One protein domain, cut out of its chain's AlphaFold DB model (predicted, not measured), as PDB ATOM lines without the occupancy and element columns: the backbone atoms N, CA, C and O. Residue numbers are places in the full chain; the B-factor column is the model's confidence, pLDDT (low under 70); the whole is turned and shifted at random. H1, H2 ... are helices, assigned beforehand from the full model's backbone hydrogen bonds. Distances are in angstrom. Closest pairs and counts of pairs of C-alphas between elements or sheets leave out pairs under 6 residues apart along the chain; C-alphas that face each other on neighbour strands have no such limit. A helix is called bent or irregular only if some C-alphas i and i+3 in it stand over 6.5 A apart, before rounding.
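What this domain is: This is residues 122 to 278 of the 285 residues of an uncharacterized protein of Ralstonia pickettii (strain 12J) (UniProt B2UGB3). The longest helix, H8, folds back into H9 as a hairpin that makes one side of the body, and a second hairpin, H5 and H6, runs alongside it in the core. The short helices H2, H3 and H4 lie on the other side of this core, H1 crosses H5, and the short H7 stands at one end between the two hairpins. The printed part has 157 residues with nine named helices, H1 to H9 in order along the chain, and no named strand; the class is all helix, the packing part aligned and part crossed. The whole is compact, with a radius of gyration of the C-alphas of 14.8 A, and rounded, spanning 41 by 34 by 31 A.

Where its parts are: H8, residues 243 to 260, is 25.9 A long and begins with C-alpha 243 at (15.100, 10.524, -22.380). H9, residues 264 to 273, ends with C-alpha 273 at (3.326, 3.921, -19.849). H5, residues 198 to 213, is 23.1 A long, and H6, residues 218 to 230, is 18.2 A long. H1, residues 131 to 142, begins with C-alpha 131 at (16.553, 10.065, 0.002) and is 17.3 A long; it is irregular, but only just: C-alphas 132 and 135 are 6.8 A apart. The shorter helices are H2, residues 155 to 160, H3, 166 to 174, H4, 184 to 190, and H7, 234 to 240.

How they stand to each other: H8, with residues 251 to 259 alone, touches H9 in a helical hairpin, opposite ways at a shallow tilt of 8 degrees; the closest C-alphas, of Glu 255 and Ala 267, are 4.5 A apart. H8 and H6 are near each other. H8 and H5 are close but not clearly touching, with C-alphas 212 and 257 at 6.9 A. H5 and H6 form the other helical hairpin at a shallow tilt of 30 degrees, closest at the C-alphas of Cys 211 and Trp 218, 5.2 A. H1 touches H5 at a steep tilt of 45 degrees, closest at C-alphas 138 and 203, 4.7 A. H2 touches H5, closest at C-alphas 159 and 204, 6.9 A, and H3, at C-alphas 160 and 169, 6.5 A. H4 touches H6, closest at C-alphas 185 and 227, 6.2 A. H7 is close to H8 but not clearly touching, with C-alphas 237 and 243 at 5.3 A. Every O i to N i+4 pair is within hydrogen-bond range in H2, H3, H4, H6, H7, H8 and H9; in H1 it is 6 of 8 and in H5 11 of 12.

The domain as a whole: The C-alphas farthest apart, of Leu 151 and Gly 278, are 46.3 A apart. The printed part has no cut. The link from H1 to H2, residues 143 to 154, is long. Mean pLDDT of the printed part is 83.4; it is under 70 at residues 145 to 151, 176, 215 to 217 and 271 to 278.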
ATOM      1  N   PRO A 122      20.578  17.974 -10.776       78.69
ATOM      2  CA  PRO A 122      21.128  16.670 -11.131       78.69
ATOM      3  C   PRO A 122      20.034  15.600 -11.165       78.69
ATOM      4  O   PRO A 122      19.870  14.827 -10.224       78.69
ATOM      5  N   LEU A 123      19.302  15.506 -12.281       85.12
ATOM      6  CA  LEU A 123      18.212  14.530 -12.430       85.12
ATOM      7  C   LEU A 123      18.635  13.071 -12.181       85.12
ATOM      8  O   LEU A 123      17.832  12.289 -11.687       85.12
ATOM      9  N   TRP A 124      19.879  12.690 -12.491       82.31
ATOM     10  CA  TRP A 124      20.375  11.329 -12.232       82.31
ATOM     11  C   TRP A 124      20.540  11.018 -10.739       82.31
ATOM     12  O   TRP A 124      20.328   9.876 -10.344       82.31
ATOM     13  N   ALA A 125      20.887  12.005  -9.904       79.25
ATOM     14  CA  ALA A 125      21.138  11.797  -8.475       79.25
ATOM     15  C   ALA A 125      19.860  11.373  -7.733       79.25
ATOM     16  O   ALA A 125      19.908  10.587  -6.789       79.25
ATOM     17  N   ILE A 126      18.698  11.803  -8.235       87.06
ATOM     18  CA  ILE A 126      17.376  11.417  -7.722       87.06
ATOM     19  C   ILE A 126      17.157   9.896  -7.826       87.06
ATOM     20  O   ILE A 126      16.369   9.311  -7.087       87.06
ATOM     21  N   PHE A 127      17.887   9.222  -8.713       88.06
ATOM     22  CA  PHE A 127      17.802   7.782  -8.916       88.06
ATOM     23  C   PHE A 127      18.890   6.988  -8.168       88.06
ATOM     24  O   PHE A 127      18.900   5.762  -8.284       88.06
ATOM     25  N   GLU A 128      19.770   7.629  -7.390       85.25
ATOM     26  CA  GLU A 128      20.870   6.989  -6.635       85.25
ATOM     27  C   GLU A 128      20.493   6.579  -5.192       85.25
ATOM     28  O   GLU A 128      21.372   6.265  -4.401       85.25
ATOM     29  N   ASP A 129      19.206   6.556  -4.828       80.62
ATOM     30  CA  ASP A 129      18.745   6.205  -3.464       80.62
ATOM     31  C   ASP A 129      19.213   7.145  -2.341       80.62
ATOM     32  O   ASP A 129      19.209   6.777  -1.170       80.62
ATOM     33  N   ARG A 130      19.510   8.403  -2.685       81.56
ATOM     34  CA  ARG A 130      19.901   9.480  -1.759       81.56
ATOM     35  C   ARG A 130      18.684  10.229  -1.212       81.56
ATOM     36  O   ARG A 130      18.463  11.400  -1.519       81.56
ATOM     37  N   PHE A 131      17.835   9.525  -0.467       82.56
ATOM     38  CA  PHE A 131      16.553  10.065   0.002       82.56
ATOM     39  C   PHE A 131      16.705  11.252   0.959       82.56
ATOM     40  O   PHE A 131      15.832  12.117   0.965       82.56
ATOM     41  N   GLU A 132      17.805  11.331   1.719       82.25
ATOM     42  CA  GLU A 132      18.083  12.468   2.605       82.25
ATOM     43  C   GLU A 132      18.161  13.819   1.872       82.25
ATOM     44  O   GLU A 132      17.912  14.855   2.478       82.25
ATOM     45  N   GLU A 133      18.441  13.823   0.566       82.94
ATOM     46  CA  GLU A 133      18.554  15.041  -0.249       82.94
ATOM     47  C   GLU A 133      17.243  15.426  -0.944       82.94
ATOM     48  O   GLU A 133      17.140  16.495  -1.548       82.94
ATOM     49  N   PHE A 134      16.216  14.572  -0.891       88.31
ATOM     50  CA  PHE A 134      14.979  14.814  -1.637       88.31
ATOM     51  C   PHE A 134      14.172  15.963  -1.052       88.31
ATOM     52  O   PHE A 134      13.575  16.719  -1.817       88.31
ATOM     53  N   ASP A 135      14.175  16.130   0.270       88.00
ATOM     54  CA  ASP A 135      13.484  17.248   0.913       88.00
ATOM     55  C   ASP A 135      14.047  18.598   0.436       88.00
ATOM     56  O   ASP A 135      13.275  19.499   0.108       88.00
ATOM     57  N   ASP A 136      15.368  18.717   0.273       86.31
ATOM     58  CA  ASP A 136      16.003  19.936  -0.241       86.31
ATOM     59  C   ASP A 136      15.620  20.221  -1.701       86.31
ATOM     60  O   ASP A 136      15.352  21.372  -2.069       86.31
ATOM     61  N   ILE A 137      15.548  19.180  -2.537       86.62
ATOM     62  CA  ILE A 137      15.100  19.283  -3.937       86.62
ATOM     63  C   ILE A 137      13.628  19.708  -3.997       86.62
ATOM     64  O   ILE A 137      13.253  20.573  -4.795       86.62
ATOM     65  N   ILE A 138      12.785  19.119  -3.149       88.75
ATOM     66  CA  ILE A 138      11.352  19.405  -3.097       88.75
ATOM     67  C   ILE A 138      11.114  20.843  -2.650       88.75
ATOM     68  O   ILE A 138      10.437  21.594  -3.351       88.75
ATOM     69  N   GLU A 139      11.704  21.262  -1.531       88.38
ATOM     70  CA  GLU A 139      11.536  22.625  -1.027       88.38
ATOM     71  C   GLU A 139      12.118  23.662  -1.997       88.38
ATOM     72  O   GLU A 139      11.561  24.750  -2.149       88.38
ATOM     73  N   SER A 140      13.187  23.330  -2.727       85.19
ATOM     74  CA  SER A 140      13.730  24.210  -3.767       85.19
ATOM     75  C   SER A 140      12.765  24.414  -4.936       85.19
ATOM     76  O   SER A 140      12.582  25.554  -5.360       85.19
ATOM     77  N   GLY A 141      12.107  23.364  -5.434       85.56
ATOM     78  CA  GLY A 141      11.101  23.525  -6.490       85.56
ATOM     79  C   GLY A 141       9.805  24.170  -6.006       85.56
ATOM     80  O   GLY A 141       9.204  24.948  -6.744       85.56
ATOM     81  N   LEU A 142       9.402  23.943  -4.752       87.06
ATOM     82  CA  LEU A 142       8.232  24.605  -4.168       87.06
ATOM     83  C   LEU A 142       8.411  26.124  -4.057       87.06
ATOM     84  O   LEU A 142       7.443  26.857  -4.227       87.06
ATOM     85  N   ARG A 143       9.641  26.625  -3.880       84.88
ATOM     86  CA  ARG A 143       9.933  28.074  -3.925       84.88
ATOM     87  C   ARG A 143       9.668  28.718  -5.292       84.88
ATOM     88  O   ARG A 143       9.604  29.941  -5.367       84.88
ATOM     89  N   LEU A 144       9.525  27.931  -6.363       75.19
ATOM     90  CA  LEU A 144       9.196  28.436  -7.700       75.19
ATOM     91  C   LEU A 144       7.699  28.747  -7.886       75.19
ATOM     92  O   LEU A 144       7.316  29.232  -8.956       75.19
ATOM     93  N   SER A 145       6.834  28.440  -6.916       69.06
ATOM     94  CA  SER A 145       5.407  28.777  -6.975       69.06
ATOM     95  C   SER A 145       5.151  30.223  -6.514       69.06
ATOM     96  O   SER A 145       5.886  30.781  -5.697       69.06
ATOM     97  N   LYS A 146       4.112  30.879  -7.055       63.44
ATOM     98  CA  LYS A 146       3.667  32.188  -6.545       63.44
ATOM     99  C   LYS A 146       2.859  31.988  -5.265       63.44
ATOM    100  O   LYS A 146       1.912  31.211  -5.246       63.44
ATOM    101  N   SER A 147       3.219  32.745  -4.231       49.53
ATOM    102  CA  SER A 147       2.612  32.708  -2.902       49.53
ATOM    103  C   SER A 147       1.092  32.926  -2.927       49.53
ATOM    104  O   SER A 147       0.607  34.027  -3.174       49.53
ATOM    105  N   GLY A 148       0.363  31.873  -2.584       50.06
ATOM    106  CA  GLY A 148      -0.974  31.874  -1.992       50.06
ATOM    107  C   GLY A 148      -0.942  30.802  -0.905       50.06
ATOM    108  O   GLY A 148      -0.229  29.823  -1.071       50.06
ATOM    109  N   SER A 149      -1.572  31.020   0.250       53.38
ATOM    110  CA  SER A 149      -1.235  30.306   1.489       53.38
ATOM    111  C   SER A 149      -1.235  28.771   1.364       53.38
ATOM    112  O   SER A 149      -2.274  28.135   1.513       53.38
ATOM    113  N   ASP A 150      -0.039  28.187   1.248       58.97
ATOM    114  CA  ASP A 150       0.265  26.759   1.459       58.97
ATOM    115  C   ASP A 150      -0.160  26.251   2.856       58.97
ATOM    116  O   ASP A 150      -0.035  25.067   3.173       58.97
ATOM    117  N   LEU A 151      -0.633  27.155   3.722       59.12
ATOM    118  CA  LEU A 151      -1.127  26.870   5.061       59.12
ATOM    119  C   LEU A 151      -2.258  25.836   5.001       59.12
ATOM    120  O   LEU A 151      -3.365  26.122   4.555       59.12
ATOM    121  N   GLY A 152      -1.963  24.638   5.506       70.75
ATOM    122  CA  GLY A 152      -2.916  23.536   5.640       70.75
ATOM    123  C   GLY A 152      -2.921  22.535   4.484       70.75
ATOM    124  O   GLY A 152      -3.584  21.506   4.605       70.75
ATOM    125  N   LEU A 153      -2.175  22.777   3.398       81.94
ATOM    126  CA  LEU A 153      -2.018  21.795   2.325       81.94
ATOM    127  C   LEU A 153      -0.990  20.729   2.710       81.94
ATOM    128  O   LEU A 153       0.083  21.033   3.237       81.94
ATOM    129  N   ASN A 154      -1.298  19.467   2.407       86.31
ATOM    130  CA  ASN A 154      -0.293  18.411   2.497       86.31
ATOM    131  C   ASN A 154       0.742  18.564   1.367       86.31
ATOM    132  O   ASN A 154       0.544  19.287   0.386       86.31
ATOM    133  N   ARG A 155       1.868  17.860   1.506       86.19
ATOM    134  CA  ARG A 155       2.986  17.933   0.558       86.19
ATOM    135  C   ARG A 155       2.580  17.536  -0.867       86.19
ATOM    136  O   ARG A 155       3.017  18.191  -1.809       86.19
ATOM    137  N   ALA A 156       1.715  16.532  -1.027       87.12
ATOM    138  CA  ALA A 156       1.236  16.104  -2.341       87.12
ATOM    139  C   ALA A 156       0.454  17.209  -3.057       87.12
ATOM    140  O   ALA A 156       0.685  17.455  -4.238       87.12
ATOM    141  N   ASP A 157      -0.417  17.912  -2.334       88.75
ATOM    142  CA  ASP A 157      -1.195  19.022  -2.880       88.75
ATOM    143  C   ASP A 157      -0.286  20.192  -3.275       88.75
ATOM    144  O   ASP A 157      -0.404  20.701  -4.387       88.75
ATOM    145  N   ARG A 158       0.681  20.565  -2.424       88.81
ATOM    146  CA  ARG A 158       1.660  21.626  -2.738       88.81
ATOM    147  C   ARG A 158       2.434  21.331  -4.026       88.81
ATOM    148  O   ARG A 158       2.649  22.225  -4.838       88.81
ATOM    149  N   ILE A 159       2.832  20.076  -4.227       90.06
ATOM    150  CA  ILE A 159       3.603  19.659  -5.404       90.06
ATOM    151  C   ILE A 159       2.725  19.575  -6.647       90.06
ATOM    152  O   ILE A 159       3.134  20.039  -7.707       90.06
ATOM    153  N   ALA A 160       1.510  19.039  -6.537       90.50
ATOM    154  CA  ALA A 160       0.588  18.986  -7.665       90.50
ATOM    155  C   ALA A 160       0.230  20.386  -8.184       90.50
ATOM    156  O   ALA A 160       0.149  20.590  -9.397       90.50
ATOM    157  N   LEU A 161       0.107  21.367  -7.282       91.12
ATOM    158  CA  LEU A 161      -0.162  22.762  -7.632       91.12
ATOM    159  C   LEU A 161       0.956  23.440  -8.435       91.12
ATOM    160  O   LEU A 161       0.704  24.488  -9.030       91.12
ATOM    161  N   LEU A 162       2.153  22.845  -8.521       91.75
ATOM    162  CA  LEU A 162       3.198  23.299  -9.447       91.75
ATOM    163  C   LEU A 162       2.816  23.086 -10.918       91.75
ATOM    164  O   LEU A 162       3.367  23.763 -11.784       91.75
ATOM    165  N   PHE A 163       1.902  22.154 -11.200       93.81
ATOM    166  CA  PHE A 163       1.622  21.667 -12.554       93.81
ATOM    167  C   PHE A 163       0.151  21.745 -12.943       93.81
ATOM    168  O   PHE A 163      -0.160  21.864 -14.124       93.81
ATOM    169  N   LEU A 164      -0.749  21.660 -11.963       92.50
ATOM    170  CA  LEU A 164      -2.188  21.634 -12.174       92.50
ATOM    171  C   LEU A 164      -2.890  22.652 -11.270       92.50
ATOM    172  O   LEU A 164      -2.537  22.776 -10.097       92.50
ATOM    173  N   PRO A 165      -3.942  23.319 -11.767       91.06
ATOM    174  CA  PRO A 165      -4.936  23.967 -10.924       91.06
ATOM    175  C   PRO A 165      -5.538  23.010  -9.877       91.06
ATOM    176  O   PRO A 165      -5.642  21.799 -10.094       91.06
ATOM    177  N   ALA A 166      -5.962  23.558  -8.733       89.62
ATOM    178  CA  ALA A 166      -6.444  22.779  -7.586       89.62
ATOM    179  C   ALA A 166      -7.647  21.873  -7.912       89.62
ATOM    180  O   ALA A 166      -7.735  20.751  -7.418       89.62
ATOM    181  N   ASP A 167      -8.563  22.350  -8.752       89.94
ATOM    182  CA  ASP A 167      -9.738  21.618  -9.227       89.94
ATOM    183  C   ASP A 167      -9.352  20.438 -10.127       89.94
ATOM    184  O   ASP A 167      -9.858  19.333  -9.934       89.94
ATOM    185  N   GLN A 168      -8.397  20.632 -11.042       91.31
ATOM    186  CA  GLN A 168      -7.885  19.569 -11.912       91.31
ATOM    187  C   GLN A 168      -7.130  18.499 -11.115       91.31
ATOM    188  O   GLN A 168      -7.303  17.300 -11.350       91.31
ATOM    189  N   TRP A 169      -6.337  18.915 -10.126       91.31
ATOM    190  CA  TRP A 169      -5.686  17.986  -9.207       91.31
ATOM    191  C   TRP A 169      -6.701  17.202  -8.366       91.31
ATOM    192  O   TRP A 169      -6.616  15.976  -8.258       91.31
ATOM    193  N   HIS A 170      -7.706  17.881  -7.809       89.31
ATOM    194  CA  HIS A 170      -8.774  17.229  -7.056       89.31
ATOM    195  C   HIS A 170      -9.541  16.218  -7.918       89.31
ATOM    196  O   HIS A 170      -9.810  15.097  -7.476       89.31
ATOM    197  N   GLN A 171      -9.841  16.581  -9.166       88.19
ATOM    198  CA  GLN A 171     -10.472  15.705 -10.143       88.19
ATOM    199  C   GLN A 171      -9.615  14.454 -10.407       88.19
ATOM    200  O   GLN A 171     -10.142  13.342 -10.347       88.19
ATOM    201  N   LEU A 172      -8.300  14.601 -10.612       88.25
ATOM    202  CA  LEU A 172      -7.382  13.468 -10.782       88.25
ATOM    203  C   LEU A 172      -7.366  12.541  -9.554       88.25
ATOM    204  O   LEU A 172      -7.377  11.320  -9.703       88.25
ATOM    205  N   ARG A 173      -7.378  13.101  -8.337       86.81
ATOM    206  CA  ARG A 173      -7.348  12.320  -7.086       86.81
ATOM    207  C   ARG A 173      -8.618  11.514  -6.822       86.81
ATOM    208  O   ARG A 173      -8.548  10.488  -6.151       86.81
ATOM    209  N   THR A 174      -9.770  12.005  -7.264       86.00
ATOM    210  CA  THR A 174     -11.082  11.484  -6.839       86.00
ATOM    211  C   THR A 174     -11.817  10.705  -7.924       86.00
ATOM    212  O   THR A 174     -12.767   9.987  -7.616       86.00
ATOM    213  N   SER A 175     -11.381  10.802  -9.184       81.56
ATOM    214  CA  SER A 175     -12.097  10.236 -10.329       81.56
ATOM    215  C   SER A 175     -11.295   9.124 -11.028       81.56
ATOM    216  O   SER A 175     -10.311   9.415 -11.710       81.56
ATOM    217  N   PRO A 176     -11.742   7.854 -10.969       68.00
ATOM    218  CA  PRO A 176     -10.998   6.707 -11.511       68.00
ATOM    219  C   PRO A 176     -10.690   6.766 -13.018       68.00
ATOM    220  O   PRO A 176      -9.725   6.158 -13.472       68.00
ATOM    221  N   GLY A 177     -11.506   7.475 -13.806       70.44
ATOM    222  CA  GLY A 177     -11.351   7.576 -15.263       70.44
ATOM    223  C   GLY A 177     -10.461   8.724 -15.740       70.44
ATOM    224  O   GLY A 177     -10.070   8.743 -16.903       70.44
ATOM    225  N   VAL A 178     -10.118   9.675 -14.866       74.56
ATOM    226  CA  VAL A 178      -9.395  10.895 -15.268       74.56
ATOM    227  C   VAL A 178      -7.970  10.581 -15.699       74.56
ATOM    228  O   VAL A 178      -7.507  11.138 -16.684       74.56
ATOM    229  N   ALA A 179      -7.328   9.600 -15.062       74.06
ATOM    230  CA  ALA A 179      -6.002   9.112 -15.444       74.06
ATOM    231  C   ALA A 179      -5.932   8.498 -16.860       74.06
ATOM    232  O   ALA A 179      -4.844   8.340 -17.405       74.06
ATOM    233  N   VAL A 180      -7.076   8.118 -17.443       75.56
ATOM    234  CA  VAL A 180      -7.197   7.585 -18.816       75.56
ATOM    235  C   VAL A 180      -7.674   8.674 -19.793       75.56
ATOM    236  O   VAL A 180      -7.715   8.464 -21.002       75.56
ATOM    237  N   GLY A 181      -8.054   9.840 -19.268       80.25
ATOM    238  CA  GLY A 181      -8.535  10.985 -20.027       80.25
ATOM    239  C   GLY A 181      -7.415  11.826 -20.655       80.25
ATOM    240  O   GLY A 181      -6.260  11.398 -20.719       80.25
ATOM    241  N   PRO A 182      -7.748  13.033 -21.148       86.00
ATOM    242  CA  PRO A 182      -6.761  13.929 -21.737       86.00
ATOM    243  C   PRO A 182      -5.706  14.344 -20.706       86.00
ATOM    244  O   PRO A 182      -6.008  14.505 -19.525       86.00
ATOM    245  N   ASN A 183      -4.476  14.568 -21.172       91.19
ATOM    246  CA  ASN A 183      -3.376  15.035 -20.336       91.19
ATOM    247  C   ASN A 183      -3.664  16.463 -19.827       91.19
ATOM    248  O   ASN A 183      -3.444  17.444 -20.541       91.19
ATOM    249  N   LEU A 184      -4.165  16.575 -18.593       92.25
ATOM    250  CA  LEU A 184      -4.520  17.859 -17.976       92.25
ATOM    251  C   LEU A 184      -3.289  18.749 -17.748       92.25
ATOM    252  O   LEU A 184      -3.386  19.969 -17.825       92.25
ATOM    253  N   VAL A 185      -2.113  18.148 -17.545       94.31
ATOM    254  CA  VAL A 185      -0.850  18.881 -17.375       94.31
ATOM    255  C   VAL A 185      -0.455  19.579 -18.672       94.31
ATOM    256  O   VAL A 185      -0.020  20.727 -18.638       94.31
ATOM    257  N   GLN A 186      -0.647  18.920 -19.821       94.69
ATOM    258  CA  GLN A 186      -0.426  19.549 -21.125       94.69
ATOM    259  C   GLN A 186      -1.358  20.749 -21.317       94.69
ATOM    260  O   GLN A 186      -0.901  21.809 -21.723       94.69
ATOM    261  N   GLN A 187      -2.636  20.624 -20.949       94.00
ATOM    262  CA  GLN A 187      -3.588  21.737 -21.038       94.00
ATOM    263  C   GLN A 187      -3.193  22.908 -20.131       94.00
ATOM    264  O   GLN A 187      -3.254  24.061 -20.552       94.00
ATOM    265  N   ALA A 188      -2.768  22.624 -18.895       93.88
ATOM    266  CA  ALA A 188      -2.290  23.646 -17.969       93.88
ATOM    267  C   ALA A 188      -1.029  24.350 -18.504       93.88
ATOM    268  O   ALA A 188      -0.927  25.575 -18.431       93.88
ATOM    269  N   TYR A 189      -0.097  23.594 -19.091       95.19
ATOM    270  CA  TYR A 189       1.091  24.139 -19.743       95.19
ATOM    271  C   TYR A 189       0.740  25.030 -20.941       95.19
ATOM    272  O   TYR A 189       1.203  26.166 -21.009       95.19
ATOM    273  N   ASP A 190      -0.129  24.560 -21.839       94.69
ATOM    274  CA  ASP A 190      -0.570  25.313 -23.021       94.69
ATOM    275  C   ASP A 190      -1.323  26.599 -22.629       94.69
ATOM    276  O   ASP A 190      -1.248  27.612 -23.326       94.69
ATOM    277  N   ALA A 191      -2.007  26.588 -21.479       94.00
ATOM    278  CA  ALA A 191      -2.650  27.756 -20.880       94.00
ATOM    279  C   ALA A 191      -1.672  28.709 -20.157       94.00
ATOM    280  O   ALA A 191      -2.095  29.738 -19.626       94.00
ATOM    281  N   GLY A 192      -0.377  28.387 -20.111       92.62
ATOM    282  CA  GLY A 192       0.653  29.199 -19.462       92.62
ATOM    283  C   GLY A 192       0.636  29.143 -17.932       92.62
ATOM    284  O   GLY A 192       1.174  30.046 -17.292       92.62
ATOM    285  N   TYR A 193       0.028  28.111 -17.332       92.12
ATOM    286  CA  TYR A 193      -0.036  27.948 -15.873       92.12
ATOM    287  C   TYR A 193       1.358  27.801 -15.244       92.12
ATOM    288  O   TYR A 193       1.629  28.348 -14.176       92.12
ATOM    289  N   PHE A 194       2.260  27.094 -15.926       91.69
ATOM    290  CA  PHE A 194       3.641  26.896 -15.501       91.69
ATOM    291  C   PHE A 194       4.586  26.852 -16.707       91.69
ATOM    292  O   PHE A 194       4.160  26.660 -17.845       91.69
ATOM    293  N   ALA A 195       5.885  27.015 -16.450       90.12
ATOM    294  CA  ALA A 195       6.933  26.777 -17.436       90.12
ATOM    295  C   ALA A 195       7.593  25.425 -17.152       90.12
ATOM    296  O   ALA A 195       7.863  25.106 -15.994       90.12
ATOM    297  N   ALA A 196       7.855  24.642 -18.198       90.56
ATOM    298  CA  ALA A 196       8.533  23.362 -18.067       90.56
ATOM    299  C   ALA A 196      10.027  23.594 -17.798       90.56
ATOM    300  O   ALA A 196      10.773  23.941 -18.710       90.56
ATOM    301  N   ASP A 197      10.430  23.406 -16.542       87.75
ATOM    302  CA  ASP A 197      11.816  23.506 -16.078       87.75
ATOM    303  C   ASP A 197      12.268  22.260 -15.294       87.75
ATOM    304  O   ASP A 197      11.481  21.598 -14.602       87.75
ATOM    305  N   VAL A 198      13.543  21.919 -15.441       87.94
ATOM    306  CA  VAL A 198      14.235  20.775 -14.846       87.94
ATOM    307  C   VAL A 198      14.070  20.740 -13.327       87.94
ATOM    308  O   VAL A 198      13.921  19.646 -12.782       87.94
ATOM    309  N   LEU A 199      14.056  21.884 -12.631       86.88
ATOM    310  CA  LEU A 199      13.907  21.917 -11.170       86.88
ATOM    311  C   LEU A 199      12.516  21.441 -10.731       86.88
ATOM    312  O   LEU A 199      12.417  20.567  -9.872       86.88
ATOM    313  N   ARG A 200      11.442  21.928 -11.360       90.62
ATOM    314  CA  ARG A 200      10.085  21.419 -11.115       90.62
ATOM    315  C   ARG A 200       9.982  19.928 -11.445       90.62
ATOM    316  O   ARG A 200       9.433  19.169 -10.647       90.62
ATOM    317  N   LEU A 201      10.566  19.472 -12.558       92.19
ATOM    318  CA  LEU A 201      10.596  18.039 -12.885       92.19
ATOM    319  C   LEU A 201      11.321  17.219 -11.808       92.19
ATOM    320  O   LEU A 201      10.817  16.179 -11.383       92.19
ATOM    321  N   ALA A 202      12.476  17.694 -11.342       90.88
ATOM    322  CA  ALA A 202      13.234  17.067 -10.266       90.88
ATOM    323  C   ALA A 202      12.397  16.946  -8.987       90.88
ATOM    324  O   ALA A 202      12.362  15.879  -8.380       90.88
ATOM    325  N   THR A 203      11.665  18.000  -8.619       91.56
ATOM    326  CA  THR A 203      10.734  17.988  -7.484       91.56
ATOM    327  C   THR A 203       9.643  16.933  -7.640       91.56
ATOM    328  O   THR A 203       9.391  16.185  -6.696       91.56
ATOM    329  N   ALA A 204       9.030  16.818  -8.823       93.06
ATOM    330  CA  ALA A 204       8.005  15.807  -9.082       93.06
ATOM    331  C   ALA A 204       8.555  14.376  -8.947       93.06
ATOM    332  O   ALA A 204       7.938  13.542  -8.285       93.06
ATOM    333  N   ILE A 205       9.734  14.097  -9.518       93.38
ATOM    334  CA  ILE A 205      10.370  12.770  -9.454       93.38
ATOM    335  C   ILE A 205      10.798  12.436  -8.019       93.38
ATOM    336  O   ILE A 205      10.532  11.332  -7.544       93.38
ATOM    337  N   ALA A 206      11.442  13.374  -7.318       91.62
ATOM    338  CA  ALA A 206      11.897  13.179  -5.942       91.62
ATOM    339  C   ALA A 206      10.719  12.890  -5.004       91.62
ATOM    340  O   ALA A 206      10.778  11.972  -4.187       91.62
ATOM    341  N   PHE A 207       9.612  13.617  -5.163       91.88
ATOM    342  CA  PHE A 207       8.422  13.373  -4.363       91.88
ATOM    343  C   PHE A 207       7.724  12.064  -4.706       91.88
ATOM    344  O   PHE A 207       7.386  11.314  -3.796       91.88
ATOM    345  N   TRP A 208       7.571  11.745  -5.995       92.81
ATOM    346  CA  TRP A 208       7.058  10.444  -6.420       92.81
ATOM    347  C   TRP A 208       7.857   9.300  -5.785       92.81
ATOM    348  O   TRP A 208       7.270   8.388  -5.209       92.81
ATOM    349  N   ARG A 209       9.192   9.394  -5.793       90.94
ATOM    350  CA  ARG A 209      10.065   8.423  -5.127       90.94
ATOM    351  C   ARG A 209       9.803   8.318  -3.623       90.94
ATOM    352  O   ARG A 209       9.775   7.203  -3.116       90.94
ATOM    353  N   LEU A 210       9.602   9.431  -2.910       89.00
ATOM    354  CA  LEU A 210       9.227   9.387  -1.487       89.00
ATOM    355  C   LEU A 210       7.870   8.710  -1.276       89.00
ATOM    356  O   LEU A 210       7.729   7.921  -0.344       89.00
ATOM    357  N   CYS A 211       6.888   8.960  -2.148       87.44
ATOM    358  CA  CYS A 211       5.578   8.316  -2.055       87.44
ATOM    359  C   CYS A 211       5.670   6.788  -2.161       87.44
ATOM    360  O   CYS A 211       4.903   6.107  -1.490       87.44
ATOM    361  N   LEU A 212       6.614   6.240  -2.935       83.75
ATOM    362  CA  LEU A 212       6.822   4.786  -3.025       83.75
ATOM    363  C   LEU A 212       7.338   4.157  -1.719       83.75
ATOM    364  O   LEU A 212       7.179   2.953  -1.525       83.75
ATOM    365  N   HIS A 213       7.952   4.950  -0.833       78.44
ATOM    366  CA  HIS A 213       8.429   4.519   0.488       78.44
ATOM    367  C   HIS A 213       7.418   4.773   1.615       78.44
ATOM    368  O   HIS A 213       7.531   4.179   2.687       78.44
ATOM    369  N   GLY A 214       6.476   5.691   1.402       73.12
ATOM    370  CA  GLY A 214       5.533   6.158   2.410       73.12
ATOM    371  C   GLY A 214       4.115   5.613   2.239       73.12
ATOM    372  O   GLY A 214       3.813   4.835   1.341       73.12
ATOM    373  N   ALA A 215       3.218   6.071   3.113       57.06
ATOM    374  CA  ALA A 215       1.781   5.784   3.047       57.06
ATOM    375  C   ALA A 215       0.996   6.783   2.166       57.06
ATOM    376  O   ALA A 215      -0.232   6.717   2.101       57.06
ATOM    377  N   ASP A 216       1.684   7.734   1.530       59.69
ATOM    378  CA  ASP A 216       1.058   8.783   0.728       59.69
ATOM    379  C   ASP A 216       0.476   8.247  -0.590       59.69
ATOM    380  O   ASP A 216       0.863   7.197  -1.106       59.69
ATOM    381  N   ALA A 217      -0.478   8.995  -1.155       63.41
ATOM    382  CA  ALA A 217      -1.180   8.637  -2.384       63.41
ATOM    383  C   ALA A 217      -0.242   8.667  -3.608       63.41
ATOM    384  O   ALA A 217      -0.171   9.659  -4.334       63.41
ATOM    385  N   TRP A 218       0.452   7.558  -3.861       76.44
ATOM    386  CA  TRP A 218       1.389   7.432  -4.977       76.44
ATOM    387  C   TRP A 218       0.690   7.375  -6.343       76.44
ATOM    388  O   TRP A 218       1.236   7.891  -7.306       76.44
ATOM    389  N   ALA A 219      -0.519   6.810  -6.458       81.81
ATOM    390  CA  ALA A 219      -1.159   6.590  -7.766       81.81
ATOM    391  C   ALA A 219      -1.532   7.890  -8.521       81.81
ATOM    392  O   ALA A 219      -1.248   7.988  -9.722       81.81
ATOM    393  N   PRO A 220      -2.107   8.923  -7.869       86.88
ATOM    394  CA  PRO A 220      -2.294  10.229  -8.504       86.88
ATOM    395  C   PRO A 220      -0.970  10.906  -8.880       86.88
ATOM    396  O   PRO A 220      -0.886  11.530  -9.934       86.88
ATOM    397  N   ILE A 221       0.074  10.751  -8.058       89.56
ATOM    398  CA  ILE A 221       1.404  11.327  -8.312       89.56
ATOM    399  C   ILE A 221       2.131  10.605  -9.453       89.56
ATOM    400  O   ILE A 221       2.749  11.255 -10.287       89.56
ATOM    401  N   GLU A 222       2.019   9.283  -9.547       88.25
ATOM    402  CA  GLU A 222       2.549   8.507 -10.668       88.25
ATOM    403  C   GLU A 222       1.856   8.908 -11.978       88.25
ATOM    404  O   GLU A 222       2.520   9.093 -12.992       88.25
ATOM    405  N   THR A 223       0.535   9.121 -11.951       88.44
ATOM    406  CA  THR A 223      -0.207   9.611 -13.126       88.44
ATOM    407  C   THR A 223       0.214  11.030 -13.509       88.44
ATOM    408  O   THR A 223       0.414  11.316 -14.687       88.44
ATOM    409  N   LEU A 224       0.389  11.915 -12.523       91.69
ATOM    410  CA  LEU A 224       0.923  13.257 -12.742       91.69
ATOM    411  C   LEU A 224       2.308  13.193 -13.405       91.69
ATOM    412  O   LEU A 224       2.554  13.906 -14.376       91.69
ATOM    413  N   LEU A 225       3.193  12.321 -12.916       92.38
ATOM    414  CA  LEU A 225       4.537  12.145 -13.461       92.38
ATOM    415  C   LEU A 225       4.524  11.590 -14.891       92.38
ATOM    416  O   LEU A 225       5.269  12.082 -15.735       92.38
ATOM    417  N   ASP A 226       3.659  10.619 -15.183       89.44
ATOM    418  CA  ASP A 226       3.451  10.096 -16.537       89.44
ATOM    419  C   ASP A 226       3.058  11.225 -17.503       89.44
ATOM    420  O   ASP A 226       3.741  11.476 -18.497       89.44
ATOM    421  N   TRP A 227       2.036  12.004 -17.143       92.06
ATOM    422  CA  TRP A 227       1.574  13.162 -17.910       92.06
ATOM    423  C   TRP A 227       2.637  14.241 -18.123       92.06
ATOM    424  O   TRP A 227       2.722  14.799 -19.222       92.06
ATOM    425  N   LEU A 228       3.459  14.521 -17.110       94.31
ATOM    426  CA  LEU A 228       4.593  15.435 -17.234       94.31
ATOM    427  C   LEU A 228       5.579  14.929 -18.294       94.31
ATOM    428  O   LEU A 228       5.953  15.684 -19.193       94.31
ATOM    429  N   MET A 229       5.955  13.649 -18.219       91.44
ATOM    430  CA  MET A 229       6.984  13.029 -19.058       91.44
ATOM    431  C   MET A 229       6.573  12.852 -20.523       91.44
ATOM    432  O   MET A 229       7.416  13.020 -21.408       91.44
ATOM    433  N   VAL A 230       5.306  12.522 -20.796       89.06
ATOM    434  CA  VAL A 230       4.788  12.382 -22.172       89.06
ATOM    435  C   VAL A 230       4.342  13.710 -22.788       89.06
ATOM    436  O   VAL A 230       4.133  13.775 -23.998       89.06
ATOM    437  N   GLY A 231       4.182  14.752 -21.971       91.88
ATOM    438  CA  GLY A 231       3.731  16.075 -22.391       91.88
ATOM    439  C   GLY A 231       4.829  17.137 -22.243       91.88
ATOM    440  O   GLY A 231       5.865  17.027 -22.909       91.88
ATOM    441  N   PRO A 232       4.656  18.156 -21.377       93.69
ATOM    442  CA  PRO A 232       5.503  19.356 -21.382       93.69
ATOM    443  C   PRO A 232       7.001  19.111 -21.163       93.69
ATOM    444  O   PRO A 232       7.830  19.895 -21.625       93.69
ATOM    445  N   TYR A 233       7.374  18.020 -20.488       93.56
ATOM    446  CA  TYR A 233       8.772  17.711 -20.185       93.56
ATOM    447  C   TYR A 233       9.479  16.843 -21.222       93.56
ATOM    448  O   TYR A 233      10.701  16.692 -21.140       93.56
ATOM    449  N   ALA A 234       8.776  16.327 -22.234       90.81
ATOM    450  CA  ALA A 234       9.389  15.498 -23.269       90.81
ATOM    451  C   ALA A 234      10.563  16.220 -23.962       90.81
ATOM    452  O   ALA A 234      11.652  15.656 -24.102       90.81
ATOM    453  N   GLY A 235      10.369  17.495 -24.323       88.31
ATOM    454  CA  GLY A 235      11.400  18.335 -24.941       88.31
ATOM    455  C   GLY A 235      12.547  18.691 -23.992       88.31
ATOM    456  O   GLY A 235      13.709  18.660 -24.393       88.31
ATOM    457  N   VAL A 236      12.246  18.962 -22.717       88.06
ATOM    458  CA  VAL A 236      13.262  19.261 -21.690       88.06
ATOM    459  C   VAL A 236      14.218  18.080 -21.541       88.06
ATOM    460  O   VAL A 236      15.432  18.235 -21.652       88.06
ATOM    461  N   VAL A 237      13.681  16.874 -21.364       88.75
ATOM    462  CA  VAL A 237      14.491  15.666 -21.173       88.75
ATOM    463  C   VAL A 237      15.243  15.285 -22.458       88.75
ATOM    464  O   VAL A 237      16.393  14.841 -22.382       88.75
ATOM    465  N   ALA A 238      14.648  15.522 -23.633       86.88
ATOM    466  CA  ALA A 238      15.319  15.340 -24.922       86.88
ATOM    467  C   ALA A 238      16.538  16.259 -25.069       86.88
ATOM    468  O   ALA A 238      17.615  15.788 -25.430       86.88
ATOM    469  N   ASN A 239      16.413  17.532 -24.687       84.25
ATOM    470  CA  ASN A 239      17.524  18.488 -24.703       84.25
ATOM    471  C   ASN A 239      18.658  18.089 -23.747       84.25
ATOM    472  O   ASN A 239      19.824  18.404 -23.984       84.25
ATOM    473  N   LEU A 240      18.345  17.368 -22.671       83.00
ATOM    474  CA  LEU A 240      19.339  16.811 -21.753       83.00
ATOM    475  C   LEU A 240      19.982  15.512 -22.270       83.00
ATOM    476  O   LEU A 240      20.991  15.074 -21.716       83.00
ATOM    477  N   GLY A 241      19.421  14.905 -23.321       84.44
ATOM    478  CA  GLY A 241      19.930  13.694 -23.960       84.44
ATOM    479  C   GLY A 241      19.864  12.445 -23.080       84.44
ATOM    480  O   GLY A 241      20.690  11.542 -23.217       84.44
ATOM    481  N   ILE A 242      18.888  12.403 -22.170       86.94
ATOM    482  CA  ILE A 242      18.686  11.333 -21.177       86.94
ATOM    483  C   ILE A 242      17.290  10.699 -21.249       86.94
ATOM    484  O   ILE A 242      16.902   9.974 -20.337       86.94
ATOM    485  N   SER A 243      16.507  10.956 -22.304       87.62
ATOM    486  CA  SER A 243      15.100  10.524 -22.380       87.62
ATOM    487  C   SER A 243      14.900   9.024 -22.234       87.62
ATOM    488  O   SER A 243      13.968   8.605 -21.553       87.62
ATOM    489  N   ALA A 244      15.760   8.213 -22.853       85.88
ATOM    490  CA  ALA A 244      15.644   6.762 -22.773       85.88
ATOM    491  C   ALA A 244      15.954   6.264 -21.358       85.88
ATOM    492  O   ALA A 244      15.156   5.540 -20.775       85.88
ATOM    493  N   GLU A 245      17.077   6.703 -20.790       88.62
ATOM    494  CA  GLU A 245      17.518   6.272 -19.466       88.62
ATOM    495  C   GLU A 245      16.563   6.736 -18.361       88.62
ATOM    496  O   GLU A 245      16.227   5.951 -17.482       88.62
ATOM    497  N   MET A 246      16.075   7.978 -18.442       89.75
ATOM    498  CA  MET A 246      15.051   8.507 -17.538       89.75
ATOM    499  C   MET A 246      13.796   7.630 -17.561       89.75
ATOM    500  O   MET A 246      13.303   7.209 -16.518       89.75
ATOM    501  N   ARG A 247      13.300   7.315 -18.761       88.19
ATOM    502  CA  ARG A 247      12.101   6.497 -18.937       88.19
ATOM    503  C   ARG A 247      12.298   5.074 -18.400       88.19
ATOM    504  O   ARG A 247      11.454   4.588 -17.656       88.19
ATOM    505  N   ASP A 248      13.416   4.428 -18.735       87.62
ATOM    506  CA  ASP A 248      13.733   3.076 -18.258       87.62
ATOM    507  C   ASP A 248      13.885   3.024 -16.725       87.62
ATOM    508  O   ASP A 248      13.442   2.056 -16.104       87.62
ATOM    509  N   LEU A 249      14.469   4.057 -16.101       90.38
ATOM    510  CA  LEU A 249      14.603   4.152 -14.643       90.38
ATOM    511  C   LEU A 249      13.250   4.347 -13.949       90.38
ATOM    512  O   LEU A 249      12.971   3.647 -12.977       90.38
ATOM    513  N   LEU A 250      12.403   5.250 -14.459       90.44
ATOM    514  CA  LEU A 250      11.036   5.435 -13.961       90.44
ATOM    515  C   LEU A 250      10.239   4.131 -14.048       90.44
ATOM    516  O   LEU A 250       9.649   3.710 -13.054       90.44
ATOM    517  N   ARG A 251      10.299   3.451 -15.204       88.00
ATOM    518  CA  ARG A 251       9.654   2.152 -15.422       88.00
ATOM    519  C   ARG A 251      10.087   1.132 -14.380       88.00
ATOM    520  O   ARG A 251       9.251   0.570 -13.691       88.00
ATOM    521  N   MET A 252      11.388   0.888 -14.283       88.19
ATOM    522  CA  MET A 252      11.932  -0.184 -13.455       88.19
ATOM    523  C   MET A 252      11.652   0.044 -11.963       88.19
ATOM    524  O   MET A 252      11.358  -0.911 -11.254       88.19
ATOM    525  N   ILE A 253      11.700   1.294 -11.488       88.88
ATOM    526  CA  ILE A 253      11.349   1.627 -10.098       88.88
ATOM    527  C   ILE A 253       9.847   1.424  -9.849       88.88
ATOM    528  O   ILE A 253       9.473   0.862  -8.821       88.88
ATOM    529  N   ALA A 254       8.986   1.845 -10.782       86.50
ATOM    530  CA  ALA A 254       7.543   1.626 -10.682       86.50
ATOM    531  C   ALA A 254       7.189   0.128 -10.705       86.50
ATOM    532  O   ALA A 254       6.408  -0.341  -9.882       86.50
ATOM    533  N   GLU A 255       7.784  -0.634 -11.625       85.81
ATOM    534  CA  GLU A 255       7.594  -2.082 -11.748       85.81
ATOM    535  C   GLU A 255       7.994  -2.818 -10.471       85.81
ATOM    536  O   GLU A 255       7.196  -3.602  -9.960       85.81
ATOM    537  N   ASP A 256       9.190  -2.546  -9.942       86.25
ATOM    538  CA  ASP A 256       9.676  -3.168  -8.708       86.25
ATOM    539  C   ASP A 256       8.726  -2.884  -7.537       86.25
ATOM    540  O   ASP A 256       8.282  -3.809  -6.856       86.25
ATOM    541  N   HIS A 257       8.295  -1.628  -7.377       86.81
ATOM    542  CA  HIS A 257       7.310  -1.268  -6.359       86.81
ATOM    543  C   HIS A 257       5.984  -2.033  -6.531       86.81
ATOM    544  O   HIS A 257       5.496  -2.650  -5.584       86.81
ATOM    545  N   HIS A 258       5.399  -2.045  -7.734       84.31
ATOM    546  CA  HIS A 258       4.117  -2.718  -7.983       84.31
ATOM    547  C   HIS A 258       4.198  -4.229  -7.772       84.31
ATOM    548  O   HIS A 258       3.251  -4.828  -7.258       84.31
ATOM    549  N   ILE A 259       5.326  -4.847  -8.129       85.06
ATOM    550  CA  ILE A 259       5.586  -6.271  -7.887       85.06
ATOM    551  C   ILE A 259       5.691  -6.549  -6.386       85.06
ATOM    552  O   ILE A 259       5.053  -7.489  -5.909       85.06
ATOM    553  N   GLN A 260       6.420  -5.724  -5.629       85.88
ATOM    554  CA  GLN A 260       6.530  -5.851  -4.170       85.88
ATOM    555  C   GLN A 260       5.167  -5.728  -3.469       85.88
ATOM    556  O   GLN A 260       4.927  -6.404  -2.471       85.88
ATOM    557  N   GLN A 261       4.246  -4.932  -4.020       83.75
ATOM    558  CA  GLN A 261       2.864  -4.810  -3.535       83.75
ATOM    559  C   GLN A 261       1.914  -5.910  -4.053       83.75
ATOM    560  O   GLN A 261       0.718  -5.889  -3.759       83.75
ATOM    561  N   GLY A 262       2.398  -6.863  -4.857       83.06
ATOM    562  CA  GLY A 262       1.580  -7.922  -5.461       83.06
ATOM    563  C   GLY A 262       0.624  -7.442  -6.566       83.06
ATOM    564  O   GLY A 262      -0.261  -8.187  -6.989       83.06
ATOM    565  N   ASN A 263       0.786  -6.213  -7.065       82.94
ATOM    566  CA  ASN A 263      -0.079  -5.609  -8.074       82.94
ATOM    567  C   ASN A 263       0.492  -5.776  -9.493       82.94
ATOM    568  O   ASN A 263       0.951  -4.831 -10.137       82.94
ATOM    569  N   VAL A 264       0.407  -7.000 -10.017       83.56
ATOM    570  CA  VAL A 264       0.931  -7.364 -11.349       83.56
ATOM    571  C   VAL A 264       0.301  -6.534 -12.479       83.56
ATOM    572  O   VAL A 264       0.958  -6.225 -13.470       83.56
ATOM    573  N   THR A 265      -0.963  -6.120 -12.329       81.06
ATOM    574  CA  THR A 265      -1.638  -5.282 -13.336       81.06
ATOM    575  C   THR A 265      -1.040  -3.877 -13.386       81.06
ATOM    576  O   THR A 265      -0.862  -3.332 -14.475       81.06
ATOM    577  N   ALA A 266      -0.705  -3.284 -12.236       76.56
ATOM    578  CA  ALA A 266      -0.019  -1.994 -12.192       76.56
ATOM    579  C   ALA A 266       1.417  -2.095 -12.727       76.56
ATOM    580  O   ALA A 266       1.821  -1.244 -13.515       76.56
ATOM    581  N   ALA A 267       2.137  -3.180 -12.420       77.94
ATOM    582  CA  ALA A 267       3.461  -3.440 -12.990       77.94
ATOM    583  C   ALA A 267       3.418  -3.518 -14.531       77.94
ATOM    584  O   ALA A 267       4.184  -2.846 -15.217       77.94
ATOM    585  N   ALA A 268       2.451  -4.246 -15.101       76.44
ATOM    586  CA  ALA A 268       2.264  -4.314 -16.554       76.44
ATOM    587  C   ALA A 268       1.870  -2.959 -17.181       76.44
ATOM    588  O   ALA A 268       2.212  -2.665 -18.328       76.44
ATOM    589  N   ARG A 269       1.161  -2.099 -16.438       73.94
ATOM    590  CA  ARG A 269       0.863  -0.728 -16.879       73.94
ATOM    591  C   ARG A 269       2.105   0.159 -16.872       73.94
ATOM    592  O   ARG A 269       2.265   0.941 -17.801       73.94
ATOM    593  N   ALA A 270       2.998   0.021 -15.895       71.00
ATOM    594  CA  ALA A 270       4.271   0.744 -15.894       71.00
ATOM    595  C   ALA A 270       5.110   0.409 -17.143       71.00
ATOM    596  O   ALA A 270       5.641   1.321 -17.781       71.00
ATOM    597  N   LEU A 271       5.118  -0.864 -17.564       67.19
ATOM    598  CA  LEU A 271       5.778  -1.326 -18.792       67.19
ATOM    599  C   LEU A 271       5.264  -0.617 -20.056       67.19
ATOM    600  O   LEU A 271       6.038  -0.347 -20.970       67.19
ATOM    601  N   THR A 272       3.964  -0.320 -20.118       67.44
ATOM    602  CA  THR A 272       3.329   0.324 -21.283       67.44
ATOM    603  C   THR A 272       3.416   1.848 -21.233       67.44
ATOM    604  O   THR A 272       3.668   2.466 -22.262       67.44
ATOM    605  N   ARG A 273       3.278   2.459 -20.051       68.94
ATOM    606  CA  ARG A 273       3.326   3.921 -19.849       68.94
ATOM    607  C   ARG A 273       4.726   4.499 -20.021       68.94
ATOM    608  O   ARG A 273       4.933   5.441 -20.776       68.94
ATOM    609  N   PHE A 274       5.711   3.866 -19.390       64.62
ATOM    610  CA  PHE A 274       7.121   4.226 -19.515       64.62
ATOM    611  C   PHE A 274       7.849   3.313 -20.528       64.62
ATOM    612  O   PHE A 274       9.071   3.198 -20.525       64.62
ATOM    613  N   GLY A 275       7.131   2.624 -21.414       53.16
ATOM    614  CA  GLY A 275       7.718   1.781 -22.461       53.16
ATOM    615  C   GLY A 275       8.089   2.559 -23.723       53.16
ATOM    616  O   GLY A 275       7.655   3.687 -23.933       53.16
ATOM    617  N   SER A 276       8.885   1.952 -24.606       51.38
ATOM    618  CA  SER A 276       9.001   2.404 -25.998       51.38
ATOM    619  C   SER A 276       8.485   1.327 -26.940       51.38
ATOM    620  O   SER A 276       8.985   0.201 -26.884       51.38
ATOM    621  N   ASP A 277       7.624   1.700 -27.886       42.19
ATOM    622  CA  ASP A 277       7.409   0.943 -29.122       42.19
ATOM    623  C   ASP A 277       8.673   1.038 -29.998       42.19
ATOM    624  O   ASP A 277       8.769   1.816 -30.942       42.19
ATOM    625  N   GLY A 278       9.709   0.287 -29.630       37.78
ATOM    626  CA  GLY A 278      10.764  -0.211 -30.519       37.78
ATOM    627  C   GLY A 278      11.667   0.756 -31.303       37.78
ATOM    628  O   GLY A 278      12.603   0.268 -31.933       37.78
TER     629      GLY A 278